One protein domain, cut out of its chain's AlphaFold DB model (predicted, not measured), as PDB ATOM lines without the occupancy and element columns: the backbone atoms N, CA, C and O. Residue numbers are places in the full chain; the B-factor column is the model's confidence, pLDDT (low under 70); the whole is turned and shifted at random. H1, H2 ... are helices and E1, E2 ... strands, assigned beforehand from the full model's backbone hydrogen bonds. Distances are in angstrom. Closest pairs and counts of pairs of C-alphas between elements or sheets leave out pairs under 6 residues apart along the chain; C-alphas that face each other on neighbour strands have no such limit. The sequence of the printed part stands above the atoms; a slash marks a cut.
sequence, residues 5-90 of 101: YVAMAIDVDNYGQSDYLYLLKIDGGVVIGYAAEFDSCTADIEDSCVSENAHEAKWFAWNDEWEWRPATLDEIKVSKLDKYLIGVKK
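This is residues 5 to 90 of the 101 residues of an uncharacterized protein of Burkholderia contaminans (UniProt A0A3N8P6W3). One strongly twisted sheet of short strands makes the core, branching at its longest strand, E2: E1 and E6 lie along different parts of one side of E2, and E3 lies along the other. E4 and then E5 continue the sheet beyond E3, E7 continues it beyond E1, and the short helix H2 packs on the sheet near E2 and E3, while the short helix H1 only grazes it. The printed part has 86 residues with seven named strands and two named helices; along the chain come first the strands E1 to E4, then H1, then E5 and E6, then H2, and last E7, and in the branched sheet E1 and E2, E1 and E7, E2 and E3, E2 and E6, E3 and E4, and E4 and E5 are antiparallel neighbours. The class is mixed, helices and strands, with under half of the residues, 40, in named elements. The whole is compact, with a radius of gyration of the C-alphas of 11.7 A, and rounded, spanning 29 by 28 by 23 A.

E1, residues 5 to 8, begins at C-alpha 5 at (28.931, -39.556, -37.229) and is 10.6 A long. E2, residues 20 to 26, is 18.1 A long and begins at C-alpha 20 at (34.186, -42.592, -29.605). E3, residues 31 to 35, is 13.4 A long. E4 is residues 40 to 42, H1 residues 45 to 48, E5 residues 59 to 61, E6 residues 68 to 70 and H2 residues 73 to 78. E7, residues 85 to 89, is 11.4 A long and ends at C-alpha 89 at (29.134, -34.204, -33.368).

E1 to E4 form a meander, each strand the antiparallel neighbour of the one before, with hairpins E1 and E2, E2 and E3, and E3 and E4. N 21 and O 7 of E2 and E1 are 2.8 A apart, within hydrogen-bond range. E2 has E1 and E6 on one side and E3 on the other side; N 25 of E2 and O 69 of E6 are within hydrogen-bond range at 2.8 A, and N 22 of E2 and O 34 of E3 are within hydrogen-bond range at 2.8 A. Across E3 and E4, N 33 and O 42 are 2.8 A apart; across E4 and E5, N 41 and O 60 are 2.8 A apart. E5, E6 and E7 are edge strands, and N 86 of E7 is 2.9 A from O 6 of E1. H2 is on the sheet at a height of 8.8 A, only just over E2, with 3 of its C-alphas falling on that strand, and runs across the strands, at 85 degrees to E2 on the local plane. Its closest C-alphas to E3 are those of Ile 76 and Val 31, 7.3 A apart. H1 only grazes the sheet; its closest C-alphas to E3 are those of Ile 45 and Gly 33, 5.9 A apart. H1 and H2 are apart. In H2 every O i to N i+4 pair is within hydrogen-bond range; H1 is too short for such a pair.

The two C-alphas farthest apart are those of Glu 52 and Glu 65, at 33.1 A. The printed part has no cut. The link from E1 to E2, 11 residues, is long. Mean pLDDT of the printed part is 93.6; residues 16 to 18, in that link, are under 70.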
ATOM      1  N   TYR A   5      29.528 -38.359 -37.806       97.94
ATOM      2  CA  TYR A   5      28.931 -39.556 -37.229       97.94
ATOM      3  C   TYR A   5      29.946 -40.243 -36.326       97.94
ATOM      4  O   TYR A   5      31.124 -40.329 -36.678       97.94
ATOM      5  N   VAL A   6      29.486 -40.700 -35.164       97.12
ATOM      6  CA  VAL A   6      30.348 -41.343 -34.173       97.12
ATOM      7  C   VAL A   6      29.819 -42.711 -33.760       97.12
ATOM      8  O   VAL A   6      28.609 -42.896 -33.610       97.12
ATOM      9  N   ALA A   7      30.742 -43.648 -33.561       96.62
ATOM     10  CA  ALA A   7      30.525 -44.943 -32.914       96.62
ATOM     11  C   ALA A   7      31.306 -44.995 -31.589       96.62
ATOM     12  O   ALA A   7      32.097 -44.095 -31.328       96.62
ATOM     13  N   MET A   8      31.104 -46.011 -30.750       94.06
ATOM     14  CA  MET A   8      31.875 -46.193 -29.508       94.06
ATOM     15  C   MET A   8      32.770 -47.421 -29.611       94.06
ATOM     16  O   MET A   8      32.255 -48.514 -29.829       94.06
ATOM     17  N   ALA A   9      34.078 -47.249 -29.435       93.88
ATOM     18  CA  ALA A   9      35.000 -48.364 -29.276       93.88
ATOM     19  C   ALA A   9      35.006 -48.834 -27.814       93.88
ATOM     20  O   ALA A   9      34.907 -48.027 -26.889       93.88
ATOM     21  N   ILE A  10      35.117 -50.145 -27.604       92.31
ATOM     22  CA  ILE A  10      35.272 -50.748 -26.274       92.31
ATOM     23  C   ILE A  10      36.704 -50.573 -25.767       92.31
ATOM     24  O   ILE A  10      36.916 -50.321 -24.583       92.31
ATOM     25  N   ASP A  11      37.665 -50.694 -26.679       88.31
ATOM     26  CA  ASP A  11      39.088 -50.540 -26.423       88.31
ATOM     27  C   ASP A  11      39.733 -49.873 -27.637       88.31
ATOM     28  O   ASP A  11      39.477 -50.275 -28.773       88.31
ATOM     29  N   VAL A  12      40.540 -48.847 -27.396       90.25
ATOM     30  CA  VAL A  12      41.334 -48.168 -28.418       90.25
ATOM     31  C   VAL A  12      42.781 -48.537 -28.178       90.25
ATOM     32  O   VAL A  12      43.313 -48.217 -27.122       90.25
ATOM     33  N   ASP A  13      43.402 -49.223 -29.134       87.38
ATOM     34  CA  ASP A  13      44.824 -49.592 -29.096       87.38
ATOM     35  C   ASP A  13      45.287 -50.231 -27.761       87.38
ATOM     36  O   ASP A  13      46.396 -50.015 -27.280       87.38
ATOM     37  N   ASN A  14      44.425 -51.052 -27.148       84.12
ATOM     38  CA  ASN A  14      44.658 -51.738 -25.867       84.12
ATOM     39  C   ASN A  14      44.802 -50.813 -24.640       84.12
ATOM     40  O   ASN A  14      45.340 -51.227 -23.606       84.12
ATOM     41  N   TYR A  15      44.336 -49.564 -24.719       81.81
ATOM     42  CA  TYR A  15      44.332 -48.638 -23.586       81.81
ATOM     43  C   TYR A  15      43.178 -48.885 -22.597       81.81
ATOM     44  O   TYR A  15      43.178 -48.302 -21.509       81.81
ATOM     45  N   GLY A  16      42.208 -49.748 -22.925       68.94
ATOM     46  CA  GLY A  16      41.074 -50.102 -22.061       68.94
ATOM     47  C   GLY A  16      40.146 -48.925 -21.736       68.94
ATOM     48  O   GLY A  16      39.371 -48.989 -20.779       68.94
ATOM     49  N   GLN A  17      40.255 -47.833 -22.496       67.31
ATOM     50  CA  GLN A  17      39.419 -46.645 -22.389       67.31
ATOM     51  C   GLN A  17      38.461 -46.622 -23.579       67.31
ATOM     52  O   GLN A  17      38.883 -46.676 -24.731       67.31
ATOM     53  N   SER A  18      37.161 -46.559 -23.291       68.62
ATOM     54  CA  SER A  18      36.139 -46.418 -24.322       68.62
ATOM     55  C   SER A  18      36.175 -44.993 -24.879       68.62
ATOM     56  O   SER A  18      35.698 -44.072 -24.211       68.62
ATOM     57  N   ASP A  19      36.727 -44.807 -26.076       82.19
ATOM     58  CA  ASP A  19      36.601 -43.559 -26.842       82.19
ATOM     59  C   ASP A  19      35.528 -43.713 -27.925       82.19
ATOM     60  O   ASP A  19      35.160 -44.820 -28.334       82.19
ATOM     61  N   TYR A  20      35.020 -42.592 -28.415       91.25
ATOM     62  CA  TYR A  20      34.186 -42.592 -29.605       91.25
ATOM     63  C   TYR A  20      35.027 -42.410 -30.865       91.25
ATOM     64  O   TYR A  20      35.935 -41.586 -30.949       91.25
ATOM     65  N   LEU A  21      34.659 -43.171 -31.889       95.94
ATOM     66  CA  LEU A  21      35.286 -43.150 -33.194       95.94
ATOM     67  C   LEU A  21      34.549 -42.187 -34.107       95.94
ATOM     68  O   LEU A  21      33.380 -42.397 -34.428       95.94
ATOM     69  N   TYR A  22      35.249 -41.160 -34.568       97.00
ATOM     70  CA  TYR A  22      34.803 -40.317 -35.667       97.00
ATOM     71  C   TYR A  22      34.850 -41.123 -36.962       97.00
ATOM     72  O   TYR A  22      35.915 -41.598 -37.351       97.00
ATOM     73  N   LEU A  23      33.707 -41.276 -37.631       97.88
ATOM     74  CA  LEU A  23      33.654 -41.979 -38.909       97.88
ATOM     75  C   LEU A  23      34.063 -41.039 -40.039       97.88
ATOM     76  O   LEU A  23      33.337 -40.105 -40.403       97.88
ATOM     77  N   LEU A  24      35.244 -41.293 -40.591       97.75
ATOM     78  CA  LEU A  24      35.870 -40.484 -41.627       97.75
ATOM     79  C   LEU A  24      35.984 -41.287 -42.916       97.75
ATOM     80  O   LEU A  24      36.218 -42.491 -42.897       97.75
ATOM     81  N   LYS A  25      35.828 -40.614 -44.051       97.38
ATOM     82  CA  LYS A  25      36.088 -41.171 -45.373       97.38
ATOM     83  C   LYS A  25      37.443 -40.664 -45.846       97.38
ATOM     84  O   LYS A  25      37.602 -39.459 -46.028       97.38
ATOM     85  N   ILE A  26      38.377 -41.583 -46.074       96.31
ATOM     86  CA  ILE A  26      39.627 -41.289 -46.784       96.31
ATOM     87  C   ILE A  26      39.330 -41.270 -48.286       96.31
ATOM     88  O   ILE A  26      38.606 -42.148 -48.777       96.31
ATOM     89  N   ASP A  27      39.834 -40.273 -49.014       93.44
ATOM     90  CA  ASP A  27      39.594 -40.175 -50.455       93.44
ATOM     91  C   ASP A  27      40.191 -41.375 -51.201       93.44
ATOM     92  O   ASP A  27      41.263 -41.877 -50.869       93.44
ATOM     93  N   GLY A  28      39.427 -41.927 -52.148       87.50
ATOM     94  CA  GLY A  28      39.743 -43.201 -52.807       87.50
ATOM     95  C   GLY A  28      39.804 -44.439 -51.888       87.50
ATOM     96  O   GLY A  28      40.015 -45.545 -52.383       87.50
ATOM     97  N   GLY A  29      39.602 -44.283 -50.574       89.19
ATOM     98  CA  GLY A  29      39.780 -45.320 -49.555       89.19
ATOM     99  C   GLY A  29      38.475 -45.846 -48.953       89.19
ATOM    100  O   GLY A  29      37.410 -45.808 -49.573       89.19
ATOM    101  N   VAL A  30      38.546 -46.353 -47.721       93.25
ATOM    102  CA  VAL A  30      37.399 -46.865 -46.944       93.25
ATOM    103  C   VAL A  30      36.932 -45.849 -45.895       93.25
ATOM    104  O   VAL A  30      37.543 -44.793 -45.721       93.25
ATOM    105  N   VAL A  31      35.810 -46.144 -45.232       97.62
ATOM    106  CA  VAL A  31      35.450 -45.452 -43.989       97.62
ATOM    107  C   VAL A  31      36.322 -46.015 -42.871       97.62
ATOM    108  O   VAL A  31      36.439 -47.232 -42.752       97.62
ATOM    109  N   ILE A  32      36.916 -45.137 -42.073       97.81
ATOM    110  CA  ILE A  32      37.691 -45.494 -40.883       97.81
ATOM    111  C   ILE A  32      37.055 -44.869 -39.645       97.81
ATOM    112  O   ILE A  32      36.376 -43.844 -39.734       97.81
ATOM    113  N   GLY A  33      37.281 -45.490 -38.495       97.44
ATOM    114  CA  GLY A  33      37.023 -44.907 -37.193       97.44
ATOM    115  C   GLY A  33      38.297 -44.265 -36.665       97.44
ATOM    116  O   GLY A  33      39.336 -44.919 -36.633       97.44
ATOM    117  N   TYR A  34      38.218 -43.003 -36.261       96.94
ATOM    118  CA  TYR A  34      39.332 -42.263 -35.674       96.94
ATOM    119  C   TYR A  34      39.031 -41.893 -34.220       96.94
ATOM    120  O   TYR A  34      38.020 -41.244 -33.950       96.94
ATOM    121  N   ALA A  35      39.905 -42.294 -33.301       94.94
ATOM    122  CA  ALA A  35      39.868 -41.958 -31.883       94.94
ATOM    123  C   ALA A  35      40.739 -40.719 -31.635       94.94
ATOM    124  O   ALA A  35      41.969 -40.793 -31.638       94.94
ATOM    125  N   ALA A  36      40.100 -39.561 -31.449       91.56
ATOM    126  CA  ALA A  36      40.808 -38.282 -31.387       91.56
ATOM    127  C   ALA A  36      41.661 -38.111 -30.123       91.56
ATOM    128  O   ALA A  36      42.589 -37.307 -30.136       91.56
ATOM    129  N   GLU A  37      41.345 -38.817 -29.035       90.25
ATOM    130  CA  GLU A  37      42.144 -38.769 -27.807       90.25
ATOM    131  C   GLU A  37      43.493 -39.487 -27.962       90.25
ATOM    132  O   GLU A  37      44.494 -39.045 -27.397       90.25
ATOM    133  N   PHE A  38      43.525 -40.550 -28.768       91.44
ATOM    134  CA  PHE A  38      44.669 -41.457 -28.912       91.44
ATOM    135  C   PHE A  38      45.409 -41.310 -30.242       91.44
ATOM    136  O   PHE A  38      46.362 -42.047 -30.488       91.44
ATOM    137  N   ASP A  39      44.946 -40.414 -31.116       92.06
ATOM    138  CA  ASP A  39      45.460 -40.234 -32.480       92.06
ATOM    139  C   ASP A  39      45.572 -41.566 -33.256       92.06
ATOM    140  O   ASP A  39      46.526 -41.855 -33.984       92.06
ATOM    141  N   SER A  40      44.579 -42.428 -33.027       94.62
ATOM    142  CA  SER A  40      44.567 -43.821 -33.466       94.62
ATOM    143  C   SER A  40      43.361 -44.097 -34.348       94.62
ATOM    144  O   SER A  40      42.259 -43.596 -34.126       94.62
ATOM    145  N   CYS A  41      43.572 -44.916 -35.366       96.56
ATOM    146  CA  CYS A  41      42.590 -45.250 -36.382       96.56
ATOM    147  C   CYS A  41      42.359 -46.754 -36.448       96.56
ATOM    148  O   CYS A  41      43.269 -47.543 -36.203       96.56
ATOM    149  N   THR A  42      41.173 -47.153 -36.893       97.12
ATOM    150  CA  THR A  42      40.908 -48.523 -37.329       97.12
ATOM    151  C   THR A  42      39.938 -48.542 -38.508       97.12
ATOM    152  O   THR A  42      39.041 -47.703 -38.613       97.12
ATOM    153  N   ALA A  43      40.113 -49.503 -39.415       96.88
ATOM    154  CA  ALA A  43      39.100 -49.845 -40.417       96.88
ATOM    155  C   ALA A  43      38.130 -50.923 -39.893       96.88
ATOM    156  O   ALA A  43      37.030 -51.070 -40.423       96.88
ATOM    157  N   ASP A  44      38.502 -51.621 -38.816       97.00
ATOM    158  CA  ASP A  44      37.771 -52.735 -38.205       97.00
ATOM    159  C   ASP A  44      36.780 -52.207 -37.150       97.00
ATOM    160  O   ASP A  44      36.757 -52.617 -35.989       97.00
ATOM    161  N   ILE A  45      35.965 -51.227 -37.552       96.88
ATOM    162  CA  ILE A  45      35.079 -50.474 -36.650       96.88
ATOM    163  C   ILE A  45      34.080 -51.410 -35.954       96.88
ATOM    164  O   ILE A  45      33.861 -51.280 -34.754       96.88
ATOM    165  N   GLU A  46      33.504 -52.370 -36.686       96.56
ATOM    166  CA  GLU A  46      32.581 -53.374 -36.130       96.56
ATOM    167  C   GLU A  46      33.216 -54.146 -34.970       96.56
ATOM    168  O   GLU A  46      32.607 -54.238 -33.903       96.56
ATOM    169  N   ASP A  47      34.441 -54.634 -35.157       96.38
ATOM    170  CA  ASP A  47      35.146 -55.403 -34.138       96.38
ATOM    171  C   ASP A  47      35.495 -54.524 -32.935       96.38
ATOM    172  O   ASP A  47      35.270 -54.929 -31.797       96.38
ATOM    173  N   SER A  48      35.911 -53.272 -33.164       95.38
ATOM    174  CA  SER A  48      36.221 -52.323 -32.084       95.38
ATOM    175  C   SER A  48      35.017 -51.983 -31.192       95.38
ATOM    176  O   SER A  48      35.186 -51.656 -30.017       95.38
ATOM    177  N   CYS A  49      33.796 -52.061 -31.730       94.88
ATOM    178  CA  CYS A  49      32.561 -51.715 -31.024       94.88
ATOM    179  C   CYS A  49      31.953 -52.879 -30.224       94.88
ATOM    180  O   CYS A  49      31.003 -52.662 -29.470       94.88
ATOM    181  N   VAL A  50      32.449 -54.108 -30.392       93.62
ATOM    182  CA  VAL A  50      31.865 -55.320 -29.799       93.62
ATOM    183  C   VAL A  50      32.859 -55.945 -28.829       93.62
ATOM    184  O   VAL A  50      33.972 -56.293 -29.208       93.62
ATOM    185  N   SER A  51      32.458 -56.130 -27.569       90.62
ATOM    186  CA  SER A  51      33.344 -56.629 -26.506       90.62
ATOM    187  C   SER A  51      34.029 -57.954 -26.838       90.62
ATOM    188  O   SER A  51      35.192 -58.158 -26.506       90.62
ATOM    189  N   GLU A  52      33.312 -58.848 -27.509       93.50
ATOM    190  CA  GLU A  52      33.768 -60.175 -27.896       93.50
ATOM    191  C   GLU A  52      34.850 -60.121 -28.978       93.50
ATOM    192  O   GLU A  52      35.674 -61.028 -29.038       93.50
ATOM    193  N   ASN A  53      34.883 -59.051 -29.778       93.88
ATOM    194  CA  ASN A  53      35.762 -58.908 -30.936       93.88
ATOM    195  C   ASN A  53      36.776 -57.766 -30.797       93.88
ATOM    196  O   ASN A  53      37.656 -57.656 -31.640       93.88
ATOM    197  N   ALA A  54      36.704 -56.932 -29.755       91.38
ATOM    198  CA  ALA A  54      37.522 -55.718 -29.646       91.38
ATOM    199  C   ALA A  54      39.035 -55.970 -29.792       91.38
ATOM    200  O   ALA A  54      39.756 -55.132 -30.323       91.38
ATOM    201  N   HIS A  55      39.500 -57.152 -29.385       91.00
ATOM    202  CA  HIS A  55      40.889 -57.592 -29.512       91.00
ATOM    203  C   HIS A  55      41.331 -57.926 -30.951       91.00
ATOM    204  O   HIS A  55      42.529 -58.001 -31.213       91.00
ATOM    205  N   GLU A  56      40.391 -58.147 -31.872       94.69
ATOM    206  CA  GLU A  56      40.650 -58.423 -33.292       94.69
ATOM    207  C   GLU A  56      40.806 -57.132 -34.112       94.69
ATOM    208  O   GLU A  56      41.378 -57.161 -35.206       94.69
ATOM    209  N   ALA A  57      40.333 -55.993 -33.590       95.50
ATOM    210  CA  ALA A  57      40.404 -54.711 -34.278       95.50
ATOM    211  C   ALA A  57      41.860 -54.261 -34.455       95.50
ATOM    212  O   ALA A  57      42.608 -54.099 -33.485       95.50
ATOM    213  N   LYS A  58      42.274 -54.024 -35.704       96.38
ATOM    214  CA  LYS A  58      43.632 -53.564 -36.000       96.38
ATOM    215  C   LYS A  58      43.696 -52.052 -35.946       96.38
ATOM    216  O   LYS A  58      43.033 -51.357 -36.721       96.38
ATOM    217  N   TRP A  59      44.545 -51.564 -35.055       96.06
ATOM    218  CA  TRP A  59      44.808 -50.146 -34.876       96.06
ATOM    219  C   TRP A  59      46.035 -49.705 -35.672       96.06
ATOM    220  O   TRP A  59      46.995 -50.457 -35.853       96.06
ATOM    221  N   PHE A  60      45.985 -48.482 -36.185       95.75
ATOM    222  CA  PHE A  60      47.089 -47.829 -36.877       95.75
ATOM    223  C   PHE A  60      47.091 -46.329 -36.586       95.75
ATOM    224  O   PHE A  60      46.051 -45.743 -36.292       95.75
ATOM    225  N   ALA A  61      48.261 -45.703 -36.679       95.50
ATOM    226  CA  ALA A  61      48.400 -44.267 -36.464       95.50
ATOM    227  C   ALA A  61      47.684 -43.463 -37.557       95.50
ATOM    228  O   ALA A  61      47.609 -43.891 -38.716       95.50
ATOM    229  N   TRP A  62      47.194 -42.282 -37.185       95.00
ATOM    230  CA  TRP A  62      46.760 -41.279 -38.148       95.00
ATOM    231  C   TRP A  62      47.884 -40.912 -39.132       95.00
ATOM    232  O   TRP A  62      49.072 -40.970 -38.804       95.00
ATOM    233  N   ASN A  63      47.507 -40.534 -40.356       94.00
ATOM    234  CA  ASN A  63      48.439 -40.055 -41.369       94.00
ATOM    235  C   ASN A  63      48.016 -38.667 -41.868       94.00
ATOM    236  O   ASN A  63      46.995 -38.523 -42.540       94.00
ATOM    237  N   ASP A  64      48.850 -37.663 -41.588       92.44
ATOM    238  CA  ASP A  64      48.635 -36.264 -41.977       92.44
ATOM    239  C   ASP A  64      48.619 -36.028 -43.495       92.44
ATOM    240  O   ASP A  64      48.116 -35.003 -43.953       92.44
ATOM    241  N   GLU A  65      49.155 -36.958 -44.288       94.50
ATOM    242  CA  GLU A  65      49.148 -36.879 -45.751       94.50
ATOM    243  C   GLU A  65      47.821 -37.346 -46.368       94.50
ATOM    244  O   GLU A  65      47.628 -37.216 -47.579       94.50
ATOM    245  N   TRP A  66      46.898 -37.910 -45.581       94.31
ATOM    246  CA  TRP A  66      45.604 -38.335 -46.106       94.31
ATOM    247  C   TRP A  66      44.704 -37.154 -46.450       94.31
ATOM    248  O   TRP A  66      44.458 -36.263 -45.641       94.31
ATOM    249  N   GLU A  67      44.107 -37.216 -47.638       96.38
ATOM    250  CA  GLU A  67      42.921 -36.428 -47.948       96.38
ATOM    251  C   GLU A  67      41.693 -37.135 -47.367       96.38
ATOM    252  O   GLU A  67      41.423 -38.304 -47.657       96.38
ATOM    253  N   TRP A  68      40.946 -36.436 -46.515       96.06
ATOM    254  CA  TRP A  68      39.819 -37.013 -45.792       96.06
ATOM    255  C   TRP A  68      38.677 -36.019 -45.620       96.06
ATOM    256  O   TRP A  68      38.828 -34.803 -45.752       96.06
ATOM    257  N   ARG A  69      37.504 -36.559 -45.296       96.56
ATOM    258  CA  ARG A  69      36.321 -35.791 -44.895       96.56
ATOM    259  C   ARG A  69      35.450 -36.598 -43.933       96.56
ATOM    260  O   ARG A  69      35.614 -37.818 -43.852       96.56
ATOM    261  N   PRO A  70      34.465 -35.982 -43.258       97.56
ATOM    262  CA  PRO A  70      33.436 -36.745 -42.560       97.56
ATOM    263  C   PRO A  70      32.748 -37.740 -43.508       97.56
ATOM    264  O   PRO A  70      32.420 -37.402 -44.656       97.56
ATOM    265  N   ALA A  71      32.529 -38.970 -43.040       97.69
ATOM    266  CA  ALA A  71      31.747 -39.947 -43.786       97.69
ATOM    267  C   ALA A  71      30.273 -39.514 -43.837       97.69
ATOM    268  O   ALA A  71      29.715 -39.001 -42.864       97.69
ATOM    269  N   THR A  72      29.626 -39.718 -44.982       96.81
ATOM    270  CA  THR A  72      28.181 -39.495 -45.112       96.81
ATOM    271  C   THR A  72      27.398 -40.677 -44.543       96.81
ATOM    272  O   THR A  72      27.898 -41.801 -44.492       96.81
ATOM    273  N   LEU A  73      26.135 -40.454 -44.162       96.38
ATOM    274  CA  LEU A  73      25.280 -41.534 -43.657       96.38
ATOM    275  C   LEU A  73      25.102 -42.670 -44.676       96.38
ATOM    276  O   LEU A  73      25.047 -43.833 -44.288       96.38
ATOM    277  N   ASP A  74      25.034 -42.348 -45.968       96.75
ATOM    278  CA  ASP A  74      24.892 -43.357 -47.020       96.75
ATOM    279  C   ASP A  74      26.149 -44.230 -47.137       96.75
ATOM    280  O   ASP A  74      26.036 -45.448 -47.234       96.75
ATOM    281  N   GLU A  75      27.349 -43.652 -47.035       97.19
ATOM    282  CA  GLU A  75      28.606 -44.419 -47.022       97.19
ATOM    283  C   GLU A  75      28.719 -45.336 -45.798       97.19
ATOM    284  O   GLU A  75      29.176 -46.477 -45.908       97.19
ATOM    285  N   ILE A  76      28.261 -44.856 -44.641       97.50
ATOM    286  CA  ILE A  76      28.216 -45.633 -43.396       97.50
ATOM    287  C   ILE A  76      27.250 -46.816 -43.544       97.50
ATOM    288  O   ILE A  76      27.600 -47.944 -43.196       97.50
ATOM    289  N   LYS A  77      26.064 -46.592 -44.125       96.62
ATOM    290  CA  LYS A  77      25.072 -47.646 -44.399       96.62
ATOM    291  C   LYS A  77      25.560 -48.666 -45.423       96.62
ATOM    292  O   LYS A  77      25.371 -49.861 -45.227       96.62
ATOM    293  N   VAL A  78      26.219 -48.221 -46.494       96.19
ATOM    294  CA  VAL A  78      26.852 -49.120 -47.478       96.19
ATOM    295  C   VAL A  78      27.895 -50.013 -46.800       96.19
ATOM    296  O   VAL A  78      27.995 -51.195 -47.125       96.19
ATOM    297  N   SER A  79      28.605 -49.472 -45.808       94.50
ATOM    298  CA  SER A  79      29.584 -50.202 -44.994       94.50
ATOM    299  C   SER A  79      28.954 -51.020 -43.853       94.50
ATOM    300  O   SER A  79      29.679 -51.693 -43.131       94.50
ATOM    301  N   LYS A  80      27.619 -51.000 -43.693       96.25
ATOM    302  CA  LYS A  80      26.853 -51.683 -42.627       96.25
ATOM    303  C   LYS A  80      27.248 -51.282 -41.199       96.25
ATOM    304  O   LYS A  80      27.116 -52.069 -40.260       96.25
ATOM    305  N   LEU A  81      27.719 -50.049 -41.042       96.50
ATOM    306  CA  LEU A  81      28.179 -49.501 -39.767       96.50
ATOM    307  C   LEU A  81      27.088 -48.710 -39.028       96.50
ATOM    308  O   LEU A  81      27.302 -48.255 -37.909       96.50
ATOM    309  N   ASP A  82      25.908 -48.544 -39.626       96.50
ATOM    310  CA  ASP A  82      24.814 -47.728 -39.092       96.50
ATOM    311  C   ASP A  82      24.293 -48.232 -37.738       96.50
ATOM    312  O   ASP A  82      23.949 -47.424 -36.878       96.50
ATOM    313  N   LYS A  83      24.329 -49.552 -37.508       96.31
ATOM    314  CA  LYS A  83      23.975 -50.177 -36.221       96.31
ATOM    315  C   LYS A  83      24.900 -49.795 -35.055       96.31
ATOM    316  O   LYS A  83      24.513 -49.989 -33.908       96.31
ATOM    317  N   TYR A  84      26.099 -49.281 -35.336       96.00
ATOM    318  CA  TYR A  84      27.094 -48.900 -34.325       96.00
ATOM    319  C   TYR A  84      27.090 -47.410 -33.995       96.00
ATOM    320  O   TYR A  84      27.812 -46.970 -33.100       96.00
ATOM    321  N   LEU A  85      26.298 -46.618 -34.716       97.06
ATOM    322  CA  LEU A  85      26.250 -45.186 -34.493       97.06
ATOM    323  C   LEU A  85      25.573 -44.857 -33.161       97.06
ATOM    324  O   LEU A  85      24.462 -45.306 -32.885       97.06
ATOM    325  N   ILE A  86      26.215 -43.993 -32.380       96.19
ATOM    326  CA  ILE A  86      25.674 -43.476 -31.114       96.19
ATOM    327  C   ILE A  86      25.175 -42.030 -31.232       96.19
ATOM    328  O   ILE A  86      24.538 -41.519 -30.314       96.19
ATOM    329  N   GLY A  87      25.463 -41.360 -32.353       96.62
ATOM    330  CA  GLY A  87      25.050 -39.983 -32.595       96.62
ATOM    331  C   GLY A  87      25.932 -39.238 -33.591       96.62
ATOM    332  O   GLY A  87      26.652 -39.835 -34.397       96.62
ATOM    333  N   VAL A  88      25.870 -37.910 -33.517       97.06
ATOM    334  CA  VAL A  88      26.666 -36.981 -34.323       97.06
ATOM    335  C   VAL A  88      27.315 -35.893 -33.472       97.06
ATOM    336  O   VAL A  88      26.764 -35.450 -32.468       97.06
ATOM    337  N   LYS A  89      28.478 -35.404 -33.906       95.62
ATOM    338  CA  LYS A  89      29.134 -34.204 -33.368       95.62
ATOM    339  C   LYS A  89      29.288 -33.149 -34.457       95.62
ATOM    340  O   LYS A  89      29.436 -33.461 -35.637       95.62
ATOM    341  N   LYS A  90      29.287 -31.879 -34.052       95.25
ATOM    342  CA  LYS A  90      29.511 -30.732 -34.953       95.25
ATOM    343  C   LYS A  90      30.989 -30.433 -35.237       95.25
ATOM    344  O   LYS A  90      31.282 -29.640 -36.123       95.25
TER     345      LYS A  90